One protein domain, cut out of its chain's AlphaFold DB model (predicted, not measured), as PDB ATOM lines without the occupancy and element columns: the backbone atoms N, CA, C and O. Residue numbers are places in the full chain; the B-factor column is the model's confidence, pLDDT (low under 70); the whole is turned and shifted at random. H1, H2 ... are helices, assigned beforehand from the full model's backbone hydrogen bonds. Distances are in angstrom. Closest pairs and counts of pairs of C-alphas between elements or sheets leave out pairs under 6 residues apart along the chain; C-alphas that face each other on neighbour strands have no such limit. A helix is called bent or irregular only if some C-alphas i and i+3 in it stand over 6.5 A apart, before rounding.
ATOM      1  N   ILE A 278     -27.149  -9.247  34.982       80.56
ATOM      2  CA  ILE A 278     -28.323  -8.510  35.488       80.56
ATOM      3  C   ILE A 278     -28.554  -7.222  34.683       80.56
ATOM      4  O   ILE A 278     -29.692  -6.874  34.382       80.56
ATOM      5  N   THR A 279     -27.486  -6.516  34.302       84.00
ATOM      6  CA  THR A 279     -27.600  -5.302  33.480       84.00
ATOM      7  C   THR A 279     -28.217  -5.621  32.116       84.00
ATOM      8  O   THR A 279     -29.075  -4.875  31.649       84.00
ATOM      9  N   GLU A 280     -27.825  -6.734  31.491       82.12
ATOM     10  CA  GLU A 280     -28.419  -7.179  30.223       82.12
ATOM     11  C   GLU A 280     -29.910  -7.513  30.375       82.12
ATOM     12  O   GLU A 280     -30.714  -7.098  29.542       82.12
ATOM     13  N   LEU A 281     -30.311  -8.150  31.483       84.62
ATOM     14  CA  LEU A 281     -31.726  -8.390  31.788       84.62
ATOM     15  C   LEU A 281     -32.524  -7.076  31.857       84.62
ATOM     16  O   LEU A 281     -33.589  -6.964  31.249       84.62
ATOM     17  N   PHE A 282     -31.996  -6.058  32.546       88.12
ATOM     18  CA  PHE A 282     -32.640  -4.742  32.625       88.12
ATOM     19  C   PHE A 282     -32.713  -4.033  31.270       88.12
ATOM     20  O   PHE A 282     -33.708  -3.366  30.995       88.12
ATOM     21  N   LYS A 283     -31.708  -4.193  30.401       86.81
ATOM     22  CA  LYS A 283     -31.758  -3.656  29.032       86.81
ATOM     23  C   LYS A 283     -32.870  -4.310  28.218       86.81
ATOM     24  O   LYS A 283     -33.624  -3.600  27.559       86.81
ATOM     25  N   VAL A 284     -32.999  -5.638  28.282       86.25
ATOM     26  CA  VAL A 284     -34.075  -6.371  27.593       86.25
ATOM     27  C   VAL A 284     -35.442  -5.939  28.119       86.25
ATOM     28  O   VAL A 284     -36.329  -5.637  27.322       86.25
ATOM     29  N   LEU A 285     -35.596  -5.822  29.441       89.38
ATOM     30  CA  LEU A 285     -36.823  -5.322  30.062       89.38
ATOM     31  C   LEU A 285     -37.164  -3.903  29.582       89.38
ATOM     32  O   LEU A 285     -38.297  -3.642  29.184       89.38
ATOM     33  N   PHE A 286     -36.188  -2.995  29.581       91.62
ATOM     34  CA  PHE A 286     -36.376  -1.615  29.137       91.62
ATOM     35  C   PHE A 286     -36.760  -1.532  27.653       91.62
ATOM     36  O   PHE A 286     -37.681  -0.798  27.300       91.62
ATOM     37  N   MET A 287     -36.118  -2.324  26.789       91.06
ATOM     38  CA  MET A 287     -36.511  -2.437  25.381       91.06
ATOM     39  C   MET A 287     -37.945  -2.959  25.235       91.06
ATOM     40  O   MET A 287     -38.710  -2.409  24.447       91.06
ATOM     41  N   GLY A 288     -38.335  -3.965  26.025       87.31
ATOM     42  CA  GLY A 288     -39.709  -4.467  26.067       87.31
ATOM     43  C   GLY A 288     -40.716  -3.376  26.440       87.31
ATOM     44  O   GLY A 288     -41.701  -3.185  25.730       87.31
ATOM     45  N   LEU A 289     -40.428  -2.597  27.487       91.38
ATOM     46  CA  LEU A 289     -41.266  -1.468  27.905       91.38
ATOM     47  C   LEU A 289     -41.401  -0.413  26.799       91.38
ATOM     48  O   LEU A 289     -42.515   0.017  26.504       91.38
ATOM     49  N   LEU A 290     -40.302  -0.044  26.134       90.88
ATOM     50  CA  LEU A 290     -40.336   0.899  25.012       90.88
ATOM     51  C   LEU A 290     -41.191   0.393  23.846       90.88
ATOM     52  O   LEU A 290     -41.969   1.164  23.285       90.88
ATOM     53  N   ILE A 291     -41.087  -0.894  23.503       90.69
ATOM     54  CA  ILE A 291     -41.904  -1.507  22.449       90.69
ATOM     55  C   ILE A 291     -43.383  -1.469  22.840       90.69
ATOM     56  O   ILE A 291     -44.212  -1.039  22.043       90.69
ATOM     57  N   THR A 292     -43.728  -1.859  24.072       90.31
ATOM     58  CA  THR A 292     -45.124  -1.815  24.539       90.31
ATOM     59  C   THR A 292     -45.684  -0.395  24.569       90.31
ATOM     60  O   THR A 292     -46.822  -0.180  24.161       90.31
ATOM     61  N   PHE A 293     -44.874   0.588  24.968       93.25
ATOM     62  CA  PHE A 293     -45.255   1.994  24.945       93.25
ATOM     63  C   PHE A 293     -45.497   2.487  23.515       93.25
ATOM     64  O   PHE A 293     -46.502   3.144  23.258       93.25
ATOM     65  N   ALA A 294     -44.622   2.130  22.569       90.25
ATOM     66  CA  ALA A 294     -44.797   2.471  21.161       90.25
ATOM     67  C   ALA A 294     -46.080   1.853  20.582       90.25
ATOM     68  O   ALA A 294     -46.837   2.556  19.918       90.25
ATOM     69  N   LEU A 295     -46.361   0.579  20.886       90.38
ATOM     70  CA  LEU A 295     -47.596  -0.094  20.472       90.38
ATOM     71  C   LEU A 295     -48.836   0.603  21.041       90.38
ATOM     72  O   LEU A 295     -49.751   0.930  20.285       90.38
ATOM     73  N   PHE A 296     -48.836   0.919  22.337       92.31
ATOM     74  CA  PHE A 296     -49.929   1.651  22.975       92.31
ATOM     75  C   PHE A 296     -50.142   3.032  22.344       92.31
ATOM     76  O   PHE A 296     -51.270   3.447  22.090       92.31
ATOM     77  N   LEU A 297     -49.056   3.740  22.033       90.19
ATOM     78  CA  LEU A 297     -49.116   5.053  21.402       90.19
ATOM     79  C   LEU A 297     -49.661   4.955  19.970       90.19
ATOM     80  O   LEU A 297     -50.492   5.774  19.581       90.19
ATOM     81  N   THR A 298     -49.273   3.926  19.205       87.38
ATOM     82  CA  THR A 298     -49.861   3.660  17.882       87.38
ATOM     83  C   THR A 298     -51.338   3.295  17.959       87.38
ATOM     84  O   THR A 298     -52.120   3.797  17.152       87.38
ATOM     85  N   GLU A 299     -51.739   2.489  18.944       88.69
ATOM     86  CA  GLU A 299     -53.137   2.136  19.178       88.69
ATOM     87  C   GLU A 299     -53.949   3.386  19.520       88.69
ATOM     88  O   GLU A 299     -54.934   3.662  18.847       88.69
ATOM     89  N   HIS A 300     -53.481   4.204  20.464       88.94
ATOM     90  CA  HIS A 300     -54.131   5.449  20.873       88.94
ATOM     91  C   HIS A 300     -54.274   6.458  19.725       88.94
ATOM     92  O   HIS A 300     -55.328   7.071  19.542       88.94
ATOM     93  N   ILE A 301     -53.215   6.634  18.928       86.06
ATOM     94  CA  ILE A 301     -53.246   7.460  17.714       86.06
ATOM     95  C   ILE A 301     -54.287   6.901  16.750       86.06
ATOM     96  O   ILE A 301     -55.123   7.658  16.260       86.06
ATOM     97  N   SER A 302     -54.277   5.589  16.500       81.06
ATOM     98  CA  SER A 302     -55.238   4.961  15.600       81.06
ATOM     99  C   SER A 302     -56.673   5.109  16.115       81.06
ATOM    100  O   SER A 302     -57.522   5.593  15.383       81.06
ATOM    101  N   SER A 303     -56.961   4.843  17.388       83.62
ATOM    102  CA  SER A 303     -58.313   4.955  17.935       83.62
ATOM    103  C   SER A 303     -58.834   6.393  17.894       83.62
ATOM    104  O   SER A 303     -60.000   6.610  17.582       83.62
ATOM    105  N   ASN A 304     -57.980   7.391  18.147       81.12
ATOM    106  CA  ASN A 304     -58.404   8.792  18.188       81.12
ATOM    107  C   ASN A 304     -58.456   9.480  16.815       81.12
ATOM    108  O   ASN A 304     -59.329  10.321  16.595       81.12
ATOM    109  N   LEU A 305     -57.553   9.152  15.884       69.38
ATOM    110  CA  LEU A 305     -57.562   9.732  14.532       69.38
ATOM    111  C   LEU A 305     -58.565   9.037  13.611       69.38
ATOM    112  O   LEU A 305     -59.237   9.705  12.833       69.38
ATOM    113  N   VAL A 306     -58.717   7.718  13.710       58.75
ATOM    114  CA  VAL A 306     -59.550   6.927  12.782       58.75
ATOM    115  C   VAL A 306     -61.036   7.126  13.042       58.75
ATOM    116  O   VAL A 306     -61.838   7.069  12.114       58.75
ATOM    117  N   VAL A 307     -61.407   7.458  14.277       60.47
ATOM    118  CA  VAL A 307     -62.771   7.887  14.612       60.47
ATOM    119  C   VAL A 307     -63.103   9.262  13.996       60.47
ATOM    120  O   VAL A 307     -64.274   9.614  13.894       60.47
ATOM    121  N   LYS A 308     -62.108  10.033  13.519       56.84
ATOM    122  CA  LYS A 308     -62.299  11.376  12.934       56.84
ATOM    123  C   LYS A 308     -61.981  11.511  11.441       56.84
ATOM    124  O   LYS A 308     -62.467  12.459  10.829       56.84
ATOM    125  N   THR A 309     -61.208  10.618  10.828       56.59
ATOM    126  CA  THR A 309     -60.826  10.718   9.406       56.59
ATOM    127  C   THR A 309     -60.788   9.361   8.705       56.59
ATOM    128  O   THR A 309     -60.439   8.343   9.297       56.59
ATOM    129  N   GLU A 310     -61.131   9.347   7.410       67.94
ATOM    130  CA  GLU A 310     -61.255   8.124   6.606       67.94
ATOM    131  C   GLU A 310     -60.017   7.206   6.669       67.94
ATOM    132  O   GLU A 310     -58.941   7.517   6.148       67.94
ATOM    133  N   TRP A 311     -60.228   6.016   7.237       63.78
ATOM    134  CA  TRP A 311     -59.276   4.917   7.459       63.78
ATOM    135  C   TRP A 311     -58.342   4.597   6.275       63.78
ATOM    136  O   TRP A 311     -57.187   4.210   6.463       63.78
ATOM    137  N   ARG A 312     -58.796   4.841   5.037       65.56
ATOM    138  CA  ARG A 312     -58.024   4.590   3.808       65.56
ATOM    139  C   ARG A 312     -56.743   5.420   3.700       65.56
ATOM    140  O   ARG A 312     -55.778   4.951   3.098       65.56
ATOM    141  N   LYS A 313     -56.704   6.640   4.249       72.69
ATOM    142  CA  LYS A 313     -55.494   7.487   4.190       72.69
ATOM    143  C   LYS A 313     -54.424   7.015   5.178       72.69
ATOM    144  O   LYS A 313     -53.245   7.010   4.836       72.69
ATOM    145  N   VAL A 314     -54.840   6.548   6.355       68.50
ATOM    146  CA  VAL A 314     -53.936   6.056   7.408       68.50
ATOM    147  C   VAL A 314     -53.318   4.708   7.028       68.50
ATOM    148  O   VAL A 314     -52.111   4.538   7.179       68.50
ATOM    149  N   GLN A 315     -54.092   3.783   6.445       74.00
ATOM    150  CA  GLN A 315     -53.544   2.511   5.948       74.00
ATOM    151  C   GLN A 315     -52.450   2.716   4.893       74.00
ATOM    152  O   GLN A 315     -51.407   2.071   4.962       74.00
ATOM    153  N   LYS A 316     -52.647   3.647   3.948       78.19
ATOM    154  CA  LYS A 316     -51.619   3.972   2.946       78.19
ATOM    155  C   LYS A 316     -50.342   4.513   3.592       78.19
ATOM    156  O   LYS A 316     -49.259   4.120   3.179       78.19
ATOM    157  N   PHE A 317     -50.462   5.360   4.614       78.88
ATOM    158  CA  PHE A 317     -49.302   5.915   5.313       78.88
ATOM    159  C   PHE A 317     -48.527   4.845   6.097       78.88
ATOM    160  O   PHE A 317     -47.310   4.757   5.969       78.88
ATOM    161  N   LEU A 318     -49.219   3.977   6.843       76.69
ATOM    162  CA  LEU A 318     -48.574   2.904   7.610       76.69
ATOM    163  C   LEU A 318     -47.883   1.866   6.716       76.69
ATOM    164  O   LEU A 318     -46.793   1.415   7.056       76.69
ATOM    165  N   ILE A 319     -48.468   1.523   5.563       82.25
ATOM    166  CA  ILE A 319     -47.827   0.632   4.581       82.25
ATOM    167  C   ILE A 319     -46.539   1.263   4.038       82.25
ATOM    168  O   ILE A 319     -45.528   0.573   3.933       82.25
ATOM    169  N   VAL A 320     -46.547   2.570   3.746       81.56
ATOM    170  CA  VAL A 320     -45.344   3.294   3.303       81.56
ATOM    171  C   VAL A 320     -44.277   3.299   4.401       81.56
ATOM    172  O   VAL A 320     -43.143   2.912   4.137       81.56
ATOM    173  N   CYS A 321     -44.633   3.617   5.649       77.19
ATOM    174  CA  CYS A 321     -43.680   3.587   6.763       77.19
ATOM    175  C   CYS A 321     -43.116   2.183   7.033       77.19
ATOM    176  O   CYS A 321     -41.931   2.051   7.329       77.19
ATOM    177  N   TYR A 322     -43.932   1.129   6.921       80.75
ATOM    178  CA  TYR A 322     -43.474  -0.248   7.116       80.75
ATOM    179  C   TYR A 322     -42.555  -0.717   5.979       80.75
ATOM    180  O   TYR A 322     -41.584  -1.426   6.232       80.75
ATOM    181  N   LEU A 323     -42.816  -0.290   4.738       80.56
ATOM    182  CA  LEU A 323     -41.943  -0.559   3.590       80.56
ATOM    183  C   LEU A 323     -40.619   0.217   3.654       80.56
ATOM    184  O   LEU A 323     -39.613  -0.282   3.156       80.56
ATOM    185  N   GLU A 324     -40.592   1.392   4.289       80.81
ATOM    186  CA  GLU A 324     -39.372   2.195   4.453       80.81
ATOM    187  C   GLU A 324     -38.563   1.874   5.724       80.81
ATOM    188  O   GLU A 324     -37.376   2.213   5.811       80.81
ATOM    189  N   LEU A 325     -39.149   1.165   6.694       73.19
ATOM    190  CA  LEU A 325     -38.471   0.748   7.927       73.19
ATOM    191  C   LEU A 325     -37.185  -0.080   7.680       73.19
ATOM    192  O   LEU A 325     -36.175   0.189   8.336       73.19
ATOM    193  N   PRO A 326     -37.143  -1.038   6.727       74.50
ATOM    194  CA  PRO A 326     -35.934  -1.802   6.415       74.50
ATOM    195  C   PRO A 326     -34.807  -0.937   5.842       74.50
ATOM    196  O   PRO A 326     -33.635  -1.230   6.071       74.50
ATOM    197  N   SER A 327     -35.136   0.126   5.102       76.00
ATOM    198  CA  SER A 327     -34.151   1.090   4.593       76.00
ATOM    199  C   SER A 327     -33.572   1.945   5.714       76.00
ATOM    200  O   SER A 327     -32.359   2.129   5.757       76.00
ATOM    201  N   LEU A 328     -34.395   2.385   6.669       63.34
ATOM    202  CA  LEU A 328     -33.944   3.122   7.856       63.34
ATOM    203  C   LEU A 328     -33.061   2.266   8.777       63.34
ATOM    204  O   LEU A 328     -32.037   2.739   9.268       63.34
ATOM    205  N   LEU A 329     -33.387   0.980   8.937       63.09
ATOM    206  CA  LEU A 329     -32.574   0.027   9.699       63.09
ATOM    207  C   LEU A 329     -31.196  -0.252   9.071       63.09
ATOM    208  O   LEU A 329     -30.278  -0.620   9.799       63.09
ATOM    209  N   ARG A 330     -30.998  -0.025   7.762       68.12
ATOM    210  CA  ARG A 330     -29.664  -0.115   7.126       68.12
ATOM    211  C   ARG A 330     -28.736   1.053   7.470       68.12
ATOM    212  O   ARG A 330     -27.528   0.906   7.314       68.12
ATOM    213  N   TYR A 331     -29.273   2.186   7.927       61.19
ATOM    214  CA  TYR A 331     -28.482   3.362   8.311       61.19
ATOM    215  C   TYR A 331     -28.139   3.409   9.803       61.19
ATOM    216  O   TYR A 331     -27.345   4.254  10.217       61.19
ATOM    217  N   LEU A 332     -28.683   2.496  10.614       49.53
ATOM    218  CA  LEU A 332     -28.236   2.325  11.991       49.53
ATOM    219  C   LEU A 332     -26.818   1.730  11.975       49.53
ATOM    220  O   LEU A 332     -26.619   0.642  11.427       49.53
TER     221      LEU A 332
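AT A GLANCE: This is residues 278 to 332 of the 337 residues of an uncharacterized protein of Folsomia candida (UniProt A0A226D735). Two helices, H1 and then the shorter H2, make an open V: they meet near their ends at a tight link and spread apart from there, with the space between the arms empty. The printed part has 55 residues, no named strand, and is all helix. It is only just loose, close to extended, with a radius of gyration of the C-alphas of 15.1 A, and flat, spanning 47 by 27 by 9 A.

HOW THE PARTS SIT: H1, residues 278 to 306, and H2, residues 311 to 329, are close but not clearly touching; their closest C-alphas, those of Val 306 and Val 314, are 7.8 A apart. They run opposite ways at a shallow tilt of 27 degrees. Residues 278 to 301 and 315 to 332 stand free. In H1 every O i to N i+4 pair is within hydrogen-bond range; in H2, 13 of 15 are.

IN THESE COORDINATES: H1 runs 41.6 A from C-alpha 278 at (-28.323, -8.510, 35.488). H2 runs 27.2 A to C-alpha 329 at (-32.574, 0.027, 9.699). H2 has a kink of 30 degrees near residue 323 and is only just irregular: C-alphas 323 and 326 are 6.8 A apart.

THE WHOLE: The two C-alphas farthest apart, those of Ile 278 and Glu 310, are 46.9 A apart. The printed part has no cut. Mean pLDDT of the printed part is 78.7; residues 305 to 312, 314 and 328 to 332 are under 70.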